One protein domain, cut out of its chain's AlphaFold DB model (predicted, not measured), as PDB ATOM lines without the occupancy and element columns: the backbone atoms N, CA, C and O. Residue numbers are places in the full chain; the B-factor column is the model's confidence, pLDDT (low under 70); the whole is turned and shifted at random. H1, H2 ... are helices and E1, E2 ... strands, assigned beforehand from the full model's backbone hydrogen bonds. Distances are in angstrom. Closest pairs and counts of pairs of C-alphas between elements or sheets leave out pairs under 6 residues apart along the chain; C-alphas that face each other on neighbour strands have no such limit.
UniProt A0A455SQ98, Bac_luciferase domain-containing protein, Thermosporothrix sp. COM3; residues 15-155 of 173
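What this domain is: This is residues 15 to 155 of the 173 residues of the protein "Bac_luciferase domain-containing protein" of Thermosporothrix sp. COM3 (UniProt A0A455SQ98). Four helices, H1, H2, H4 and H5, make an arc round one side of a small core of parallel strands, E1 and E4, which short unnamed pairings widen at both edges. A hairpin of E2 and E3 packs on the far side of H4, while H3 and the terminal H6 lie well out from the core and touch no helix. The printed part has 141 residues with six named helices and four named strands, in the order H1, H2, E1, H3, H4, E2, E3, E4, H5, H6; E1 and E4 form one parallel sheet of two strands, E2 and E3 one antiparallel sheet of two. The class is mostly helix, and the whole is compact, with a radius of gyration of the C-alphas of 15.4 A and spans of 41 by 38 by 31 A.

Where its parts are: H1 covers residues 15 to 22 and begins at C-alpha 15 at (304.406, 394.145, 340.090). H2 follows with residues 42 to 53, 16.0 A from first to last C-alpha. E1, residues 58 to 63, is the longest strand by residues and measures 16.9 A. H3 takes residues 67 to 73. H4, residues 81 to 97, is the longest helix by residues and measures 23.6 A, from C-alpha 81 at (309.009, 388.017, 361.144) to C-alpha 97 at (319.209, 404.096, 347.230). Three short strands follow: E2, residues 102 to 104, E3, residues 109 to 111, and E4, residues 122 to 124. H5 is residues 129 to 138, 14.6 A long. H6, residues 149 to 154, ends at C-alpha 154 at (294.565, 406.466, 371.840).

How they stand to each other: E1 and E4 are parallel, at 36 degrees between their directions; C-alphas 61 and 123 face each other at 4.4 A, and N 62 and O 123 are within hydrogen-bond range at 2.9 A, as are N 123 and O 60 at 2.8 A. Residues 30 to 31 and 35 to 36 pair in parallel with residues 58 to 59 and 62 to 63 of E1, and residues 141 to 142 with residues 123 to 124 of E4. The closest C-alphas of H2 and E1 are those of Ala 49 and Leu 60, 7.2 A apart; of H4 and E4, those of Ile 89 and Leu 122, 7.5 A; of E4 and H5, those of Thr 124 and Ala 135, 6.4 A. H2 and H4 touch at a steep tilt of 48 degrees, the same way, with Pro 42 and Leu 92 closest at 5.9 A between C-alphas. H4 and H5 touch at a shallow tilt of 17 degrees, the same way; their closest C-alphas, of Gln 86 and Ile 138, are 6.6 A apart. H1 touches residues 48 to 52 of H2 alone, at a shallow tilt of 10 degrees, the same way; the C-alphas of Ala 19 and Val 52 are closest at 5.4 A. With two of these three tilts shallow, the helix packing is mostly aligned, but only just. E2 and E3 are an antiparallel hairpin, with N 103 and O 110 within hydrogen-bond range at 2.8 A; the closest C-alphas of H4 and E2 are those of Val 91 and Tyr 103, 6.6 A apart. H3 and H4 are apart, as are H5 and H6. Every O i to N i+4 pair is within hydrogen-bond range in H1, H2, H4, H5 and H6, and 2 of 3 are in H3.

The domain as a whole: The two C-alphas farthest apart are those of Ser 115 and Pro 150, at 45.6 A. The printed part has no cut. The link from H1 to H2 is long, with 19 residues, 23 to 41. The mean pLDDT of the printed part is 87.6, and residues 145 to 155 are under 70; H6 has a mean of 43.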
ATOM      1  N   LEU A  15     303.364 393.416 340.825       91.25
ATOM      2  CA  LEU A  15     304.406 394.145 340.090       91.25
ATOM      3  C   LEU A  15     304.251 393.978 338.573       91.25
ATOM      4  O   LEU A  15     304.393 394.951 337.835       91.25
ATOM      5  N   THR A  16     303.868 392.788 338.110       91.62
ATOM      6  CA  THR A  16     303.546 392.539 336.698       91.62
ATOM      7  C   THR A  16     302.321 393.339 336.258       91.62
ATOM      8  O   THR A  16     302.346 393.988 335.211       91.62
ATOM      9  N   LEU A  17     301.255 393.353 337.068       91.12
ATOM     10  CA  LEU A  17     300.078 394.177 336.778       91.12
ATOM     11  C   LEU A  17     300.400 395.670 336.780       91.12
ATOM     12  O   LEU A  17     299.848 396.413 335.972       91.12
ATOM     13  N   PHE A  18     301.285 396.117 337.664       91.06
ATOM     14  CA  PHE A  18     301.712 397.507 337.710       91.06
ATOM     15  C   PHE A  18     302.514 397.902 336.491       91.06
ATOM     16  O   PHE A  18     302.233 398.959 335.947       91.06
ATOM     17  N   ALA A  19     303.448 397.072 336.028       91.69
ATOM     18  CA  ALA A  19     304.172 397.346 334.792       91.69
ATOM     19  C   ALA A  19     303.205 397.516 333.606       91.69
ATOM     20  O   ALA A  19     303.320 398.473 332.843       91.69
ATOM     21  N   ALA A  20     302.194 396.643 333.502       92.62
ATOM     22  CA  ALA A  20     301.161 396.757 332.474       92.62
ATOM     23  C   ALA A  20     300.308 398.027 332.640       92.62
ATOM     24  O   ALA A  20     300.067 398.741 331.673       92.62
ATOM     25  N   ALA A  21     299.867 398.340 333.861       91.12
ATOM     26  CA  ALA A  21     299.060 399.528 334.128       91.12
ATOM     27  C   ALA A  21     299.844 400.831 333.903       91.12
ATOM     28  O   ALA A  21     299.300 401.771 333.328       91.12
ATOM     29  N   ALA A  22     301.115 400.877 334.311       90.88
ATOM     30  CA  ALA A  22     302.018 402.014 334.141       90.88
ATOM     31  C   ALA A  22     302.159 402.404 332.665       90.88
ATOM     32  O   ALA A  22     302.143 403.584 332.341       90.88
ATOM     33  N   ALA A  23     302.180 401.421 331.759       90.00
ATOM     34  CA  ALA A  23     302.233 401.663 330.318       90.00
ATOM     35  C   ALA A  23     300.967 402.336 329.741       90.00
ATOM     36  O   ALA A  23     300.976 402.784 328.596       90.00
ATOM     37  N   HIS A  24     299.872 402.410 330.505       92.50
ATOM     38  CA  HIS A  24     298.581 402.940 330.057       92.50
ATOM     39  C   HIS A  24     298.117 404.188 330.830       92.50
ATOM     40  O   HIS A  24     296.982 404.636 330.646       92.50
ATOM     41  N   THR A  25     298.951 404.771 331.698       89.06
ATOM     42  CA  THR A  25     298.604 405.984 332.455       89.06
ATOM     43  C   THR A  25     299.827 406.829 332.806       89.06
ATOM     44  O   THR A  25     300.826 406.317 333.284       89.06
ATOM     45  N   GLU A  26     299.675 408.152 332.741       85.62
ATOM     46  CA  GLU A  26     300.679 409.118 333.226       85.62
ATOM     47  C   GLU A  26     300.238 409.854 334.507       85.62
ATOM     48  O   GLU A  26     301.013 410.585 335.118       85.62
ATOM     49  N   ARG A  27     298.972 409.696 334.929       85.44
ATOM     50  CA  ARG A  27     298.383 410.484 336.033       85.44
ATOM     51  C   ARG A  27     298.235 409.715 337.342       85.44
ATOM     52  O   ARG A  27     298.328 410.299 338.420       85.44
ATOM     53  N   ILE A  28     297.942 408.420 337.261       84.88
ATOM     54  CA  ILE A  28     297.697 407.583 338.438       84.88
ATOM     55  C   ILE A  28     299.031 407.107 339.010       84.88
ATOM     56  O   ILE A  28     299.842 406.521 338.302       84.88
ATOM     57  N   ARG A  29     299.234 407.313 340.315       82.25
ATOM     58  CA  ARG A  29     300.393 406.774 341.039       82.25
ATOM     59  C   ARG A  29     300.142 405.327 341.441       82.25
ATOM     60  O   ARG A  29     299.135 405.034 342.088       82.25
ATOM     61  N   LEU A  30     301.092 404.454 341.136       85.75
ATOM     62  CA  LEU A  30     301.032 403.034 341.475       85.75
ATOM     63  C   LEU A  30     301.885 402.738 342.713       85.75
ATOM     64  O   LEU A  30     302.872 403.415 343.003       85.75
ATOM     65  N   GLY A  31     301.471 401.755 343.505       86.31
ATOM     66  CA  GLY A  31     302.215 401.361 344.694       86.31
ATOM     67  C   GLY A  31     301.619 400.154 345.393       86.31
ATOM     68  O   GLY A  31     300.396 400.050 345.496       86.31
ATOM     69  N   THR A  32     302.468 399.218 345.820       88.44
ATOM     70  CA  THR A  32     301.980 397.918 346.288       88.44
ATOM     71  C   THR A  32     301.374 398.057 347.682       88.44
ATOM     72  O   THR A  32     301.871 398.798 348.535       88.44
ATOM     73  N   ALA A  33     300.277 397.338 347.922       79.19
ATOM     74  CA  ALA A  33     299.633 397.232 349.228       79.19
ATOM     75  C   ALA A  33     300.030 395.906 349.891       79.19
ATOM     76  O   ALA A  33     299.188 395.072 350.211       79.19
ATOM     77  N   ILE A  34     301.348 395.804 350.109       88.06
ATOM     78  CA  ILE A  34     302.118 394.749 350.781       88.06
ATOM     79  C   ILE A  34     302.431 393.517 349.928       88.06
ATOM     80  O   ILE A  34     301.630 392.598 349.795       88.06
ATOM     81  N   GLU A  35     303.673 393.466 349.449       92.50
ATOM     82  CA  GLU A  35     304.312 392.255 348.941       92.50
ATOM     83  C   GLU A  35     304.847 391.397 350.103       92.50
ATOM     84  O   GLU A  35     305.528 391.925 350.996       92.50
ATOM     85  N   PRO A  36     304.589 390.075 350.111       92.25
ATOM     86  CA  PRO A  36     305.146 389.182 351.118       92.25
ATOM     87  C   PRO A  36     306.670 389.065 350.977       92.25
ATOM     88  O   PRO A  36     307.191 388.603 349.959       92.25
ATOM     89  N   MET A  37     307.397 389.423 352.033       93.94
ATOM     90  CA  MET A  37     308.865 389.411 352.030       93.94
ATOM     91  C   MET A  37     309.466 388.002 351.894       93.94
ATOM     92  O   MET A  37     310.538 387.838 351.326       93.94
ATOM     93  N   TYR A  38     308.776 386.965 352.385       93.62
ATOM     94  CA  TYR A  38     309.301 385.595 352.363       93.62
ATOM     95  C   TYR A  38     309.292 384.968 350.964       93.62
ATOM     96  O   TYR A  38     310.104 384.094 350.689       93.62
ATOM     97  N   SER A  39     308.393 385.397 350.072       90.94
ATOM     98  CA  SER A  39     308.252 384.777 348.745       90.94
ATOM     99  C   SER A  39     309.310 385.195 347.735       90.94
ATOM    100  O   SER A  39     309.456 384.534 346.711       90.94
ATOM    101  N   ARG A  40     310.021 386.304 347.965       92.19
ATOM    102  CA  ARG A  40     310.983 386.836 346.992       92.19
ATOM    103  C   ARG A  40     312.218 387.351 347.697       92.19
ATOM    104  O   ARG A  40     312.111 388.115 348.649       92.19
ATOM    105  N   HIS A  41     313.387 386.992 347.186       95.62
ATOM    106  CA  HIS A  41     314.653 387.521 347.682       95.62
ATOM    107  C   HIS A  41     314.698 389.058 347.523       95.62
ATOM    108  O   HIS A  41     314.285 389.557 346.470       95.62
ATOM    109  N   PRO A  42     315.228 389.825 348.498       95.50
ATOM    110  CA  PRO A  42     315.196 391.291 348.456       95.50
ATOM    111  C   PRO A  42     315.906 391.880 347.229       95.50
ATOM    112  O   PRO A  42     315.438 392.861 346.666       95.50
ATOM    113  N   LEU A  43     316.977 391.253 346.724       94.44
ATOM    114  CA  LEU A  43     317.624 391.707 345.479       94.44
ATOM    115  C   LEU A  43     316.761 391.533 344.228       94.44
ATOM    116  O   LEU A  43     316.881 392.315 343.288       94.44
ATOM    117  N   VAL A  44     315.932 390.488 344.189       95.19
ATOM    118  CA  VAL A  44     315.004 390.272 343.070       95.19
ATOM    119  C   VAL A  44     313.900 391.318 343.151       95.19
ATOM    120  O   VAL A  44     313.605 391.975 342.159       95.19
ATOM    121  N   MET A  45     313.381 391.553 344.356       96.06
ATOM    122  CA  MET A  45     312.402 392.604 344.615       96.06
ATOM    123  C   MET A  45     312.932 393.997 344.232       96.06
ATOM    124  O   MET A  45     312.219 394.760 343.588       96.06
ATOM    125  N   ALA A  46     314.193 394.316 344.546       94.81
ATOM    126  CA  ALA A  46     314.823 395.575 344.147       94.81
ATOM    127  C   ALA A  46     314.883 395.740 342.619       94.81
ATOM    128  O   ALA A  46     314.519 396.791 342.103       94.81
ATOM    129  N   GLN A  47     315.290 394.698 341.887       93.75
ATOM    130  CA  GLN A  47     315.327 394.727 340.419       93.75
ATOM    131  C   GLN A  47     313.938 394.944 339.817       93.75
ATOM    132  O   GLN A  47     313.784 395.757 338.909       93.75
ATOM    133  N   GLN A  48     312.924 394.252 340.338       94.38
ATOM    134  CA  GLN A  48     311.546 394.412 339.875       94.38
ATOM    135  C   GLN A  48     311.012 395.816 340.176       94.38
ATOM    136  O   GLN A  48     310.381 396.426 339.319       94.38
ATOM    137  N   ALA A  49     311.296 396.351 341.365       94.44
ATOM    138  CA  ALA A  49     310.897 397.701 341.741       94.44
ATOM    139  C   ALA A  49     311.559 398.760 340.848       94.44
ATOM    140  O   ALA A  49     310.871 399.660 340.379       94.44
ATOM    141  N   LEU A  50     312.859 398.622 340.556       93.69
ATOM    142  CA  LEU A  50     313.560 399.491 339.609       93.69
ATOM    143  C   LEU A  50     312.936 399.401 338.212       93.69
ATOM    144  O   LEU A  50     312.609 400.433 337.636       93.69
ATOM    145  N   ALA A  51     312.696 398.194 337.699       92.94
ATOM    146  CA  ALA A  51     312.095 398.012 336.380       92.94
ATOM    147  C   ALA A  51     310.700 398.653 336.264       92.94
ATOM    148  O   ALA A  51     310.369 399.225 335.230       92.94
ATOM    149  N   VAL A  52     309.881 398.587 337.319       92.75
ATOM    150  CA  VAL A  52     308.579 399.276 337.351       92.75
ATOM    151  C   VAL A  52     308.759 400.790 337.457       92.75
ATOM    152  O   VAL A  52     308.045 401.529 336.787       92.75
ATOM    153  N   ASP A  53     309.721 401.258 338.250       92.81
ATOM    154  CA  ASP A  53     310.022 402.683 338.413       92.81
ATOM    155  C   ASP A  53     310.532 403.340 337.116       92.81
ATOM    156  O   ASP A  53     310.263 404.516 336.892       92.81
ATOM    157  N   ASP A  54     311.181 402.579 336.224       91.44
ATOM    158  CA  ASP A  54     311.533 403.033 334.866       91.44
ATOM    159  C   ASP A  54     310.297 403.314 333.989       91.44
ATOM    160  O   ASP A  54     310.384 404.084 333.032       91.44
ATOM    161  N   LEU A  55     309.149 402.701 334.301       91.38
ATOM    162  CA  LEU A  55     307.882 402.919 333.596       91.38
ATOM    163  C   LEU A  55     307.045 404.012 334.267       91.38
ATOM    164  O   LEU A  55     306.499 404.881 333.593       91.38
ATOM    165  N   ALA A  56     306.919 403.951 335.592       89.50
ATOM    166  CA  ALA A  56     306.217 404.948 336.383       89.50
ATOM    167  C   ALA A  56     306.715 404.942 337.830       89.50
ATOM    168  O   ALA A  56     306.677 403.915 338.512       89.50
ATOM    169  N   SER A  57     307.086 406.120 338.335       87.94
ATOM    170  CA  SER A  57     307.479 406.266 339.734       87.94
ATOM    171  C   SER A  57     306.336 405.915 340.683       87.94
ATOM    172  O   SER A  57     305.177 406.303 340.500       87.94
ATOM    173  N   GLY A  58     306.681 405.192 341.742       89.12
ATOM    174  CA  GLY A  58     305.707 404.631 342.664       89.12
ATOM    175  C   GLY A  58     306.259 404.441 344.066       89.12
ATOM    176  O   GLY A  58     307.174 405.134 344.493       89.12
ATOM    177  N   ARG A  59     305.664 403.504 344.803       92.25
ATOM    178  CA  ARG A  59     306.094 403.104 346.151       92.25
ATOM    179  C   ARG A  59     306.022 401.592 346.306       92.25
ATOM    180  O   ARG A  59     305.142 400.952 345.727       92.25
ATOM    181  N   LEU A  60     306.890 401.034 347.135       94.31
ATOM    182  CA  LEU A  60     306.949 399.603 347.394       94.31
ATOM    183  C   LEU A  60     306.518 399.316 348.835       94.31
ATOM    184  O   LEU A  60     307.195 399.687 349.786       94.31
ATOM    185  N   GLY A  61     305.375 398.659 348.998       94.19
ATOM    186  CA  GLY A  61     304.914 398.119 350.271       94.19
ATOM    187  C   GLY A  61     305.443 396.704 350.493       94.19
ATOM    188  O   GLY A  61     305.169 395.826 349.678       94.19
ATOM    189  N   ILE A  62     306.133 396.463 351.608       95.12
ATOM    190  CA  ILE A  62     306.683 395.155 352.005       95.12
ATOM    191  C   ILE A  62     306.147 394.747 353.372       95.12
ATOM    192  O   ILE A  62     306.016 395.573 354.274       95.12
ATOM    193  N   GLY A  63     305.875 393.464 353.582       93.19
ATOM    194  CA  GLY A  63     305.401 393.002 354.878       93.19
ATOM    195  C   GLY A  63     305.566 391.515 355.093       93.19
ATOM    196  O   GLY A  63     305.932 390.747 354.204       93.19
ATOM    197  N   THR A  64     305.270 391.100 356.319       91.81
ATOM    198  CA  THR A  64     305.462 389.716 356.754       91.81
ATOM    199  C   THR A  64     304.432 388.769 356.149       91.81
ATOM    200  O   THR A  64     304.664 387.566 356.124       91.81
ATOM    201  N   SER A  65     303.294 389.297 355.681       89.25
ATOM    202  CA  SER A  65     302.072 388.521 355.438       89.25
ATOM    203  C   SER A  65     301.611 387.786 356.710       89.25
ATOM    204  O   SER A  65     302.024 388.136 357.824       89.25
ATOM    205  N   ASN A  66     300.721 386.804 356.565       88.75
ATOM    206  CA  ASN A  66     300.266 385.926 357.639       88.75
ATOM    207  C   ASN A  66     300.832 384.503 357.479       88.75
ATOM    208  O   ASN A  66     301.250 384.100 356.394       88.75
ATOM    209  N   ARG A  67     300.823 383.739 358.578       90.50
ATOM    210  CA  ARG A  67     301.365 382.375 358.627       90.50
ATOM    211  C   ARG A  67     300.739 381.451 357.580       90.50
ATOM    212  O   ARG A  67     301.480 380.742 356.925       90.50
ATOM    213  N   MET A  68     299.421 381.502 357.396       91.62
ATOM    214  CA  MET A  68     298.707 380.660 356.428       91.62
ATOM    215  C   MET A  68     299.218 380.884 354.997       91.62
ATOM    216  O   MET A  68     299.521 379.931 354.294       91.62
ATOM    217  N   VAL A  69     299.394 382.139 354.574       89.56
ATOM    218  CA  VAL A  69     299.930 382.446 353.238       89.56
ATOM    219  C   VAL A  69     301.365 381.932 353.087       89.56
ATOM    220  O   VAL A  69     301.729 381.396 352.047       89.56
ATOM    221  N   ILE A  70     302.201 382.085 354.115       93.31
ATOM    222  CA  ILE A  70     303.620 381.720 354.011       93.31
ATOM    223  C   ILE A  70     303.843 380.207 354.136       93.31
ATOM    224  O   ILE A  70     304.567 379.641 353.324       93.31
ATOM    225  N   GLU A  71     303.218 379.549 355.109       93.94
ATOM    226  CA  GLU A  71     303.403 378.118 355.371       93.94
ATOM    227  C   GLU A  71     302.485 377.257 354.504       93.94
ATOM    228  O   GLU A  71     302.979 376.381 353.800       93.94
ATOM    229  N   ASP A  72     301.178 377.527 354.481       92.81
ATOM    230  CA  ASP A  72     300.227 376.637 353.804       92.81
ATOM    231  C   ASP A  72     300.215 376.852 352.286       92.81
ATOM    232  O   ASP A  72     300.069 375.892 351.532       92.81
ATOM    233  N   TRP A  73     300.354 378.100 351.815       90.62
ATOM    234  CA  TRP A  73     300.286 378.390 350.373       90.62
ATOM    235  C   TRP A  73     301.658 378.357 349.706       90.62
ATOM    236  O   TRP A  73     301.794 377.786 348.626       90.62
ATOM    237  N   HIS A  74     302.674 378.974 350.316       89.69
ATOM    238  CA  HIS A  74     304.021 379.019 349.737       89.69
ATOM    239  C   HIS A  74     304.929 377.869 350.200       89.69
ATOM    240  O   HIS A  74     305.994 377.682 349.614       89.69
ATOM    241  N   GLY A  75     304.557 377.108 351.238       93.50
ATOM    242  CA  GLY A  75     305.403 376.033 351.775       93.50
ATOM    243  C   GLY A  75     306.684 376.531 352.456       93.50
ATOM    244  O   GLY A  75     307.646 375.776 352.595       93.50
ATOM    245  N   LEU A  76     306.737 377.808 352.845       93.94
ATOM    246  CA  LEU A  76     307.911 378.460 353.421       93.94
ATOM    247  C   LEU A  76     307.801 378.554 354.939       93.94
ATOM    248  O   LEU A  76     306.720 378.670 355.499       93.94
ATOM    249  N   LYS A  77     308.943 378.586 355.628       92.50
ATOM    250  CA  LYS A  77     308.975 378.716 357.089       92.50
ATOM    251  C   LYS A  77     308.632 380.141 357.532       92.50
ATOM    252  O   LYS A  77     309.385 381.075 357.249       92.50
ATOM    253  N   PHE A  78     307.575 380.308 358.328       92.25
ATOM    254  CA  PHE A  78     307.247 381.593 358.946       92.25
ATOM    255  C   PHE A  78     308.006 381.763 360.273       92.25
ATOM    256  O   PHE A  78     307.497 381.467 361.360       92.25
ATOM    257  N   SER A  79     309.257 382.228 360.192       90.38
ATOM    258  CA  SER A  79     310.124 382.445 361.361       90.38
ATOM    259  C   SER A  79     310.715 383.847 361.430       90.38
ATOM    260  O   SER A  79     311.094 384.417 360.409       90.38
ATOM    261  N   SER A  80     310.844 384.362 362.656       91.69
ATOM    262  CA  SER A  80     311.472 385.653 362.970       91.69
ATOM    263  C   SER A  80     310.935 386.836 362.143       91.69
ATOM    264  O   SER A  80     311.728 387.567 361.562       91.69
ATOM    265  N   PRO A  81     309.609 387.076 362.092       92.31
ATOM    266  CA  PRO A  81     309.009 388.017 361.144       92.31
ATOM    267  C   PRO A  81     309.485 389.462 361.297       92.31
ATOM    268  O   PRO A  81     309.728 390.120 360.297       92.31
ATOM    269  N   LEU A  82     309.657 389.972 362.520       94.50
ATOM    270  CA  LEU A  82     310.113 391.356 362.697       94.50
ATOM    271  C   LEU A  82     311.614 391.529 362.398       94.50
ATOM    272  O   LEU A  82     311.931 392.398 361.591       94.50
ATOM    273  N   PRO A  83     312.531 390.698 362.942       95.75
ATOM    274  CA  PRO A  83     313.946 390.779 362.571       95.75
ATOM    275  C   PRO A  83     314.195 390.542 361.076       95.75
ATOM    276  O   PRO A  83     314.993 391.243 360.467       95.75
ATOM    277  N   TYR A  84     313.480 389.591 360.465       96.00
ATOM    278  CA  TYR A  84     313.606 389.320 359.035       96.00
ATOM    279  C   TYR A  84     313.121 390.507 358.197       96.00
ATOM    280  O   TYR A  84     313.799 390.896 357.253       96.00
ATOM    281  N   LEU A  85     311.984 391.119 358.557       95.81
ATOM    282  CA  LEU A  85     311.465 392.318 357.889       95.81
ATOM    283  C   LEU A  85     312.446 393.489 357.971       95.81
ATOM    284  O   LEU A  85     312.640 394.185 356.978       95.81
ATOM    285  N   GLN A  86     313.060 393.691 359.139       96.56
ATOM    286  CA  GLN A  86     314.066 394.726 359.350       96.56
ATOM    287  C   GLN A  86     315.243 394.564 358.384       96.56
ATOM    288  O   GLN A  86     315.521 395.488 357.621       96.56
ATOM    289  N   GLU A  87     315.886 393.392 358.363       97.06
ATOM    290  CA  GLU A  87     317.016 393.165 357.455       97.06
ATOM    291  C   GLU A  87     316.580 393.220 355.985       97.06
ATOM    292  O   GLU A  87     317.294 393.759 355.146       97.06
ATOM    293  N   TYR A  88     315.381 392.728 355.657       97.31
ATOM    294  CA  TYR A  88     314.852 392.768 354.294       97.31
ATOM    295  C   TYR A  88     314.693 394.203 353.776       97.31
ATOM    296  O   TYR A  88     315.116 394.514 352.660       97.31
ATOM    297  N   ILE A  89     314.087 395.084 354.581       96.12
ATOM    298  CA  ILE A  89     313.903 396.498 354.233       96.12
ATOM    299  C   ILE A  89     315.249 397.218 354.167       96.12
ATOM    300  O   ILE A  89     315.449 398.032 353.270       96.12
ATOM    301  N   GLU A  90     316.193 396.899 355.050       95.44
ATOM    302  CA  GLU A  90     317.530 397.493 355.015       95.44
ATOM    303  C   GLU A  90     318.304 397.095 353.749       95.44
ATOM    304  O   GLU A  90     318.894 397.949 353.085       95.44
ATOM    305  N   VAL A  91     318.245 395.817 353.355       96.00
ATOM    306  CA  VAL A  91     318.819 395.330 352.090       96.00
ATOM    307  C   VAL A  91     318.182 396.043 350.898       96.00
ATOM    308  O   VAL A  91     318.902 396.486 350.004       96.00
ATOM    309  N   LEU A  92     316.852 396.188 350.883       95.31
ATOM    310  CA  LEU A  92     316.148 396.923 349.831       95.31
ATOM    311  C   LEU A  92     316.563 398.390 349.772       95.31
ATOM    312  O   LEU A  92     316.869 398.879 348.690       95.31
ATOM    313  N   ARG A  93     316.594 399.084 350.912       93.88
ATOM    314  CA  ARG A  93     316.974 400.498 350.985       93.88
ATOM    315  C   ARG A  93     318.382 400.696 350.436       93.88
ATOM    316  O   ARG A  93     318.567 401.494 349.525       93.88
ATOM    317  N   ARG A  94     319.348 399.883 350.875       93.12
ATOM    318  CA  ARG A  94     320.731 399.949 350.377       93.12
ATOM    319  C   ARG A  94     320.829 399.671 348.877       93.12
ATOM    320  O   ARG A  94     321.533 400.399 348.179       93.12
ATOM    321  N   ALA A  95     320.111 398.658 348.386       93.50
ATOM    322  CA  ALA A  95     320.091 398.291 346.970       93.50
ATOM    323  C   ALA A  95     319.466 399.383 346.090       93.50
ATOM    324  O   ALA A  95     319.988 399.696 345.023       93.50
ATOM    325  N   LEU A  96     318.347 399.957 346.532       92.62
ATOM    326  CA  LEU A  96     317.578 400.929 345.764       92.62
ATOM    327  C   LEU A  96     318.184 402.326 345.845       92.62
ATOM    328  O   LEU A  96     318.148 403.044 344.857       92.62
ATOM    329  N   TRP A  97     318.741 402.726 346.986       88.38
ATOM    330  CA  TRP A  97     319.209 404.096 347.230       88.38
ATOM    331  C   TRP A  97     320.735 404.240 347.077       88.38
ATOM    332  O   TRP A  97     321.279 405.323 347.278       88.38
ATOM    333  N   LYS A  98     321.422 403.161 346.668       78.44
ATOM    334  CA  LYS A  98     322.876 403.088 346.423       78.44
ATOM    335  C   LYS A  98     323.736 403.449 347.639       78.44
ATOM    336  O   LYS A  98     324.811 404.026 347.503       78.44
ATOM    337  N   GLU A  99     323.275 403.082 348.829       72.50
ATOM    338  CA  GLU A  99     323.965 403.405 350.085       72.50
ATOM    339  C   GLU A  99     325.185 402.497 350.348       72.50
ATOM    340  O   GLU A  99     326.080 402.871 351.100       72.50
ATOM    341  N   SER A 100     325.248 401.302 349.742       71.81
ATOM    342  CA  SER A 100     326.360 400.347 349.896       71.81
ATOM    343  C   SER A 100     326.391 399.325 348.752       71.81
ATOM    344  O   SER A 100     325.365 399.062 348.132       71.81
ATOM    345  N   ALA A 101     327.552 398.704 348.509       79.88
ATOM    346  CA  ALA A 101     327.719 397.581 347.578       79.88
ATOM    347  C   ALA A 101     327.514 396.200 348.233       79.88
ATOM    348  O   ALA A 101     327.380 395.205 347.520       79.88
ATOM    349  N   THR A 102     327.446 396.122 349.568       91.75
ATOM    350  CA  THR A 102     327.224 394.870 350.313       91.75
ATOM    351  C   THR A 102     326.356 395.048 351.563       91.75
ATOM    352  O   THR A 102     326.185 396.156 352.093       91.75
ATOM    353  N   TYR A 103     325.804 393.931 352.041       95.12
ATOM    354  CA  TYR A 103     325.093 393.800 353.309       95.12
ATOM    355  C   TYR A 103     325.461 392.485 354.000       95.12
ATOM    356  O   TYR A 103     325.485 391.436 353.357       95.12
ATOM    357  N   HIS A 104     325.709 392.549 355.309       95.88
ATOM    358  CA  HIS A 104     326.037 391.401 356.151       95.88
ATOM    359  C   HIS A 104     325.185 391.446 357.422       95.88
ATOM    360  O   HIS A 104     325.493 392.188 358.354       95.88
ATOM    361  N   GLY A 105     324.112 390.664 357.433       95.75
ATOM    362  CA  GLY A 105     323.196 390.496 358.554       95.75
ATOM    363  C   GLY A 105     323.032 389.030 358.949       95.75
ATOM    364  O   GLY A 105     323.768 388.144 358.504       95.75
ATOM    365  N   THR A 106     322.043 388.776 359.798       96.94
ATOM    366  CA  THR A 106     321.693 387.449 360.316       96.94
ATOM    367  C   THR A 106     321.031 386.587 359.245       96.94
ATOM    368  O   THR A 106     321.300 385.392 359.155       96.94
ATOM    369  N   PHE A 107     320.144 387.184 358.446       95.81
ATOM    370  CA  PHE A 107     319.354 386.500 357.422       95.81
ATOM    371  C   PHE A 107     319.922 386.697 356.019       95.81
ATOM    372  O   PHE A 107     319.757 385.816 355.176       95.81
ATOM    373  N   PHE A 108     320.592 387.825 355.764       96.06
ATOM    374  CA  PHE A 108     321.114 388.158 354.438       96.06
ATOM    375  C   PHE A 108     322.607 388.469 354.458       96.06
ATOM    376  O   PHE A 108     323.079 389.304 355.221       96.06
ATOM    377  N   GLN A 109     323.341 387.843 353.543       96.25
ATOM    378  CA  GLN A 109     324.723 388.183 353.215       96.25
ATOM    379  C   GLN A 109     324.800 388.348 351.701       96.25
ATOM    380  O   GLN A 109     324.783 387.363 350.965       96.25
ATOM    381  N   VAL A 110     324.764 389.591 351.228       94.69
ATOM    382  CA  VAL A 110     324.515 389.893 349.813       94.69
ATOM    383  C   VAL A 110     325.406 391.016 349.296       94.69
ATOM    384  O   VAL A 110     325.824 391.898 350.044       94.69
ATOM    385  N   ALA A 111     325.662 390.989 347.989       91.88
ATOM    386  CA  ALA A 111     326.296 392.063 347.236       91.88
ATOM    387  C   ALA A 111     325.308 392.640 346.210       91.88
ATOM    388  O   ALA A 111     324.452 391.919 345.694       91.88
ATOM    389  N   PHE A 112     325.437 393.933 345.912       86.31
ATOM    390  CA  PHE A 112     324.516 394.706 345.076       86.31
ATOM    391  C   PHE A 112     325.176 395.113 343.745       86.31
ATOM    392  O   PHE A 112     325.616 396.254 343.611       86.31
ATOM    393  N   PRO A 113     325.241 394.243 342.720       81.62
ATOM    394  CA  PRO A 113     325.789 394.611 341.410       81.62
ATOM    395  C   PRO A 113     324.791 395.433 340.565       81.62
ATOM    396  O   PRO A 113     324.775 395.325 339.340       81.62
ATOM    397  N   LEU A 114     323.916 396.222 341.199       82.31
ATOM    398  CA  LEU A 114     322.925 397.041 340.504       82.31
ATOM    399  C   LEU A 114     323.587 398.333 340.012       82.31
ATOM    400  O   LEU A 114     324.158 399.098 340.789       82.31
ATOM    401  N   SER A 115     323.514 398.585 338.706       82.00
ATOM    402  CA  SER A 115     324.062 399.800 338.088       82.00
ATOM    403  C   SER A 115     323.179 401.031 338.316       82.00
ATOM    404  O   SER A 115     323.684 402.158 338.342       82.00
ATOM    405  N   ARG A 116     321.875 400.807 338.522       87.31
ATOM    406  CA  ARG A 116     320.832 401.818 338.712       87.31
ATOM    407  C   ARG A 116     320.309 401.822 340.151       87.31
ATOM    408  O   ARG A 116     320.238 400.781 340.797       87.31
ATOM    409  N   SER A 117     319.905 403.005 340.604       88.81
ATOM    410  CA  SER A 117     319.284 403.272 341.900       88.81
ATOM    411  C   SER A 117     318.151 404.286 341.739       88.81
ATOM    412  O   SER A 117     318.259 405.191 340.912       88.81
ATOM    413  N   ALA A 118     317.108 404.164 342.553       90.88
ATOM    414  CA  ALA A 118     316.006 405.108 342.657       90.88
ATOM    415  C   ALA A 118     315.548 405.195 344.119       90.88
ATOM    416  O   ALA A 118     315.460 404.181 344.813       90.88
ATOM    417  N   GLN A 119     315.228 406.403 344.588       91.69
ATOM    418  CA  GLN A 119     314.728 406.647 345.946       91.69
ATOM    419  C   GLN A 119     313.251 406.240 346.086       91.69
ATOM    420  O   GLN A 119     312.401 407.040 346.471       91.69
ATOM    421  N   ILE A 120     312.932 404.994 345.723       93.44
ATOM    422  CA  ILE A 120     311.579 404.441 345.798       93.44
ATOM    423  C   ILE A 120     311.171 404.390 347.278       93.44
ATOM    424  O   ILE A 120     311.870 403.729 348.054       93.44
ATOM    425  N   PRO A 121     310.058 405.037 347.680       94.44
ATOM    426  CA  PRO A 121     309.563 404.974 349.046       94.44
ATOM    427  C   PRO A 121     309.197 403.544 349.449       94.44
ATOM    428  O   PRO A 121     308.434 402.861 348.754       94.44
ATOM    429  N   LEU A 122     309.710 403.117 350.598       94.50
ATOM    430  CA  LEU A 122     309.481 401.810 351.198       94.50
ATOM    431  C   LEU A 122     308.436 401.930 352.304       94.50
ATOM    432  O   LEU A 122     308.689 402.518 353.352       94.50
ATOM    433  N   LEU A 123     307.257 401.348 352.097       94.62
ATOM    434  CA  LEU A 123     306.216 401.264 353.120       94.62
ATOM    435  C   LEU A 123     306.181 399.865 353.731       94.62
ATOM    436  O   LEU A 123     306.526 398.881 353.077       94.62
ATOM    437  N   THR A 124     305.692 399.745 354.964       93.75
ATOM    438  CA  THR A 124     305.469 398.426 355.565       93.75
ATOM    439  C   THR A 124     304.140 398.296 356.283       93.75
ATOM    440  O   THR A 124     303.553 399.275 356.741       93.75
ATOM    441  N   SER A 125     303.631 397.070 356.381       89.56
ATOM    442  CA  SER A 125     302.494 396.781 357.246       89.56
ATOM    443  C   SER A 125     302.955 396.496 358.656       89.56
ATOM    444  O   SER A 125     303.820 395.650 358.874       89.56
ATOM    445  N   ALA A 126     302.289 397.117 359.619       86.12
ATOM    446  CA  ALA A 126     302.554 396.889 361.023       86.12
ATOM    447  C   ALA A 126     301.252 396.699 361.793       86.12
ATOM    448  O   ALA A 126     300.338 397.519 361.710       86.12
ATOM    449  N   LEU A 127     301.198 395.635 362.595       84.12
ATOM    450  CA  LEU A 127     300.115 395.398 363.540       84.12
ATOM    451  C   LEU A 127     300.685 395.201 364.946       84.12
ATOM    452  O   LEU A 127     301.547 394.356 365.184       84.12
ATOM    453  N   GLY A 128     300.178 395.987 365.893       83.44
ATOM    454  CA  GLY A 128     300.620 395.959 367.284       83.44
ATOM    455  C   GLY A 128     301.821 396.863 367.574       83.44
ATOM    456  O   GLY A 128     302.508 397.366 366.687       83.44
ATOM    457  N   LYS A 129     302.067 397.096 368.870       86.12
ATOM    458  CA  LYS A 129     303.023 398.104 369.361       86.12
ATOM    459  C   LYS A 129     304.445 397.907 368.827       86.12
ATOM    460  O   LYS A 129     305.028 398.885 368.383       86.12
ATOM    461  N   LYS A 130     304.979 396.685 368.884       87.62
ATOM    462  CA  LYS A 130     306.365 396.401 368.471       87.62
ATOM    463  C   LYS A 130     306.561 396.568 366.963       87.62
ATOM    464  O   LYS A 130     307.536 397.175 366.552       87.62
ATOM    465  N   ALA A 131     305.611 396.088 366.160       88.38
ATOM    466  CA  ALA A 131     305.667 396.240 364.709       88.38
ATOM    467  C   ALA A 131     305.561 397.714 364.292       88.38
ATOM    468  O   ALA A 131     306.284 398.143 363.409       88.38
ATOM    469  N   LEU A 132     304.696 398.500 364.951       90.50
ATOM    470  CA  LEU A 132     304.567 399.937 364.677       90.50
ATOM    471  C   LEU A 132     305.819 400.727 365.071       90.50
ATOM    472  O   LEU A 132     306.173 401.670 364.377       90.50
ATOM    473  N   GLN A 133     306.470 400.354 366.177       90.94
ATOM    474  CA  GLN A 133     307.749 400.946 366.578       90.94
ATOM    475  C   GLN A 133     308.819 400.666 365.528       90.94
ATOM    476  O   GLN A 133     309.363 401.609 364.971       90.94
ATOM    477  N   LEU A 134     309.013 399.390 365.181       91.12
ATOM    478  CA  LEU A 134     309.968 398.993 364.152       91.12
ATOM    479  C   LEU A 134     309.682 399.688 362.814       91.12
ATOM    480  O   LEU A 134     310.591 400.195 362.173       91.12
ATOM    481  N   ALA A 135     308.418 399.753 362.396       91.50
ATOM    482  CA  ALA A 135     308.051 400.389 361.139       91.50
ATOM    483  C   ALA A 135     308.414 401.882 361.094       91.50
ATOM    484  O   ALA A 135     308.822 402.359 360.042       91.50
ATOM    485  N   GLY A 136     308.314 402.593 362.222       91.25
ATOM    486  CA  GLY A 136     308.764 403.984 362.325       91.25
ATOM    487  C   GLY A 136     310.286 404.156 362.277       91.25
ATOM    488  O   GLY A 136     310.751 405.268 362.060       91.25
ATOM    489  N   GLU A 137     311.051 403.082 362.477       93.12
ATOM    490  CA  GLU A 137     312.515 403.089 362.409       93.12
ATOM    491  C   GLU A 137     313.027 402.739 361.003       93.12
ATOM    492  O   GLU A 137     314.043 403.280 360.575       93.12
ATOM    493  N   ILE A 138     312.344 401.838 360.282       92.31
ATOM    494  CA  ILE A 138     312.890 401.228 359.052       92.31
ATOM    495  C   ILE A 138     312.195 401.658 357.755       92.31
ATOM    496  O   ILE A 138     312.782 401.528 356.678       92.31
ATOM    497  N   ALA A 139     310.950 402.133 357.821       93.00
ATOM    498  CA  ALA A 139     310.120 402.401 356.647       93.00
ATOM    499  C   ALA A 139     309.742 403.884 356.538       93.00
ATOM    500  O   ALA A 139     309.649 404.597 357.531       93.00
ATOM    501  N   ASP A 140     309.450 404.325 355.317       91.88
ATOM    502  CA  ASP A 140     309.022 405.695 355.013       91.88
ATOM    503  C   ASP A 140     307.520 405.908 355.306       91.88
ATOM    504  O   ASP A 140     306.982 407.007 355.170       91.88
ATOM    505  N   GLY A 141     306.816 404.848 355.722       90.62
ATOM    506  CA  GLY A 141     305.443 404.915 356.209       90.62
ATOM    507  C   GLY A 141     304.811 403.544 356.453       90.62
ATOM    508  O   GLY A 141     305.403 402.492 356.191       90.62
ATOM    509  N   VAL A 142     303.576 403.562 356.963       90.56
ATOM    510  CA  VAL A 142     302.851 402.356 357.387       90.56
ATOM    511  C   VAL A 142     301.534 402.193 356.640       90.56
ATOM    512  O   VAL A 142     300.731 403.122 356.573       90.56
ATOM    513  N   LEU A 143     301.278 400.983 356.140       86.06
ATOM    514  CA  LEU A 143     299.992 400.579 355.566       86.06
ATOM    515  C   LEU A 143     299.293 399.588 356.503       86.06
ATOM    516  O   LEU A 143     299.765 398.472 356.709       86.06
ATOM    517  N   SER A 144     298.154 399.979 357.074       73.00
ATOM    518  CA  SER A 144     297.386 399.099 357.962       73.00
ATOM    519  C   SER A 144     296.264 398.395 357.203       73.00
ATOM    520  O   SER A 144     295.413 399.061 356.620       73.00
ATOM    521  N   TRP A 145     296.221 397.060 357.261       63.31
ATOM    522  CA  TRP A 145     295.134 396.245 356.686       63.31
ATOM    523  C   TRP A 145     293.780 396.522 357.361       63.31
ATOM    524  O   TRP A 145     292.728 396.535 356.733       63.31
ATOM    525  N   THR A 146     293.825 396.811 358.659       59.34
ATOM    526  CA  THR A 146     292.708 397.306 359.461       59.34
ATOM    527  C   THR A 146     293.270 398.442 360.314       59.34
ATOM    528  O   THR A 146     294.224 398.193 361.045       59.34
ATOM    529  N   CYS A 147     292.774 399.681 360.256       54.06
ATOM    530  CA  CYS A 147     292.943 400.613 361.390       54.06
ATOM    531  C   CYS A 147     291.725 400.361 362.281       54.06
ATOM    532  O   CYS A 147     290.648 400.867 361.966       54.06
ATOM    533  N   PRO A 148     291.817 399.567 363.370       47.84
ATOM    534  CA  PRO A 148     290.809 399.678 364.403       47.84
ATOM    535  C   PRO A 148     290.892 401.119 364.905       47.84
ATOM    536  O   PRO A 148     291.906 401.509 365.494       47.84
ATOM    537  N   ALA A 149     289.834 401.899 364.676       43.47
ATOM    538  CA  ALA A 149     289.728 403.290 365.108       43.47
ATOM    539  C   ALA A 149     290.275 403.548 366.536       43.47
ATOM    540  O   ALA A 149     290.999 404.530 366.714       43.47
ATOM    541  N   PRO A 150     290.080 402.665 367.545       42.31
ATOM    542  CA  PRO A 150     290.598 402.902 368.894       42.31
ATOM    543  C   PRO A 150     292.128 403.043 368.990       42.31
ATOM    544  O   PRO A 150     292.621 403.781 369.843       42.31
ATOM    545  N   ILE A 151     292.899 402.367 368.129       50.44
ATOM    546  CA  ILE A 151     294.371 402.442 368.127       50.44
ATOM    547  C   ILE A 151     294.862 403.766 367.535       50.44
ATOM    548  O   ILE A 151     295.835 404.330 368.033       50.44
ATOM    549  N   CYS A 152     294.145 404.276 366.532       49.56
ATOM    550  CA  CYS A 152     294.422 405.540 365.863       49.56
ATOM    551  C   CYS A 152     294.083 406.745 366.794       49.56
ATOM    552  O   CYS A 152     294.792 407.748 366.777       49.56
ATOM    553  N   PHE A 153     293.094 406.619 367.698       40.19
ATOM    554  CA  PHE A 153     292.719 407.683 368.656       40.19
ATOM    555  C   PHE A 153     293.502 407.691 369.981       40.19
ATOM    556  O   PHE A 153     293.698 408.755 370.564       40.19
ATOM    557  N   ARG A 154     293.965 406.539 370.489       35.00
ATOM    558  CA  ARG A 154     294.565 406.466 371.840       35.00
ATOM    559  C   ARG A 154     296.073 406.717 371.880       35.00
ATOM    560  O   ARG A 154     296.644 406.848 372.960       35.00
ATOM    561  N   ARG A 155     296.737 406.757 370.724       43.88
ATOM    562  CA  ARG A 155     298.195 406.880 370.630       43.88
ATOM    563  C   ARG A 155     298.562 407.929 369.587       43.88
ATOM    564  O   ARG A 155     298.883 407.609 368.450       43.88
TER     565      ARG A 155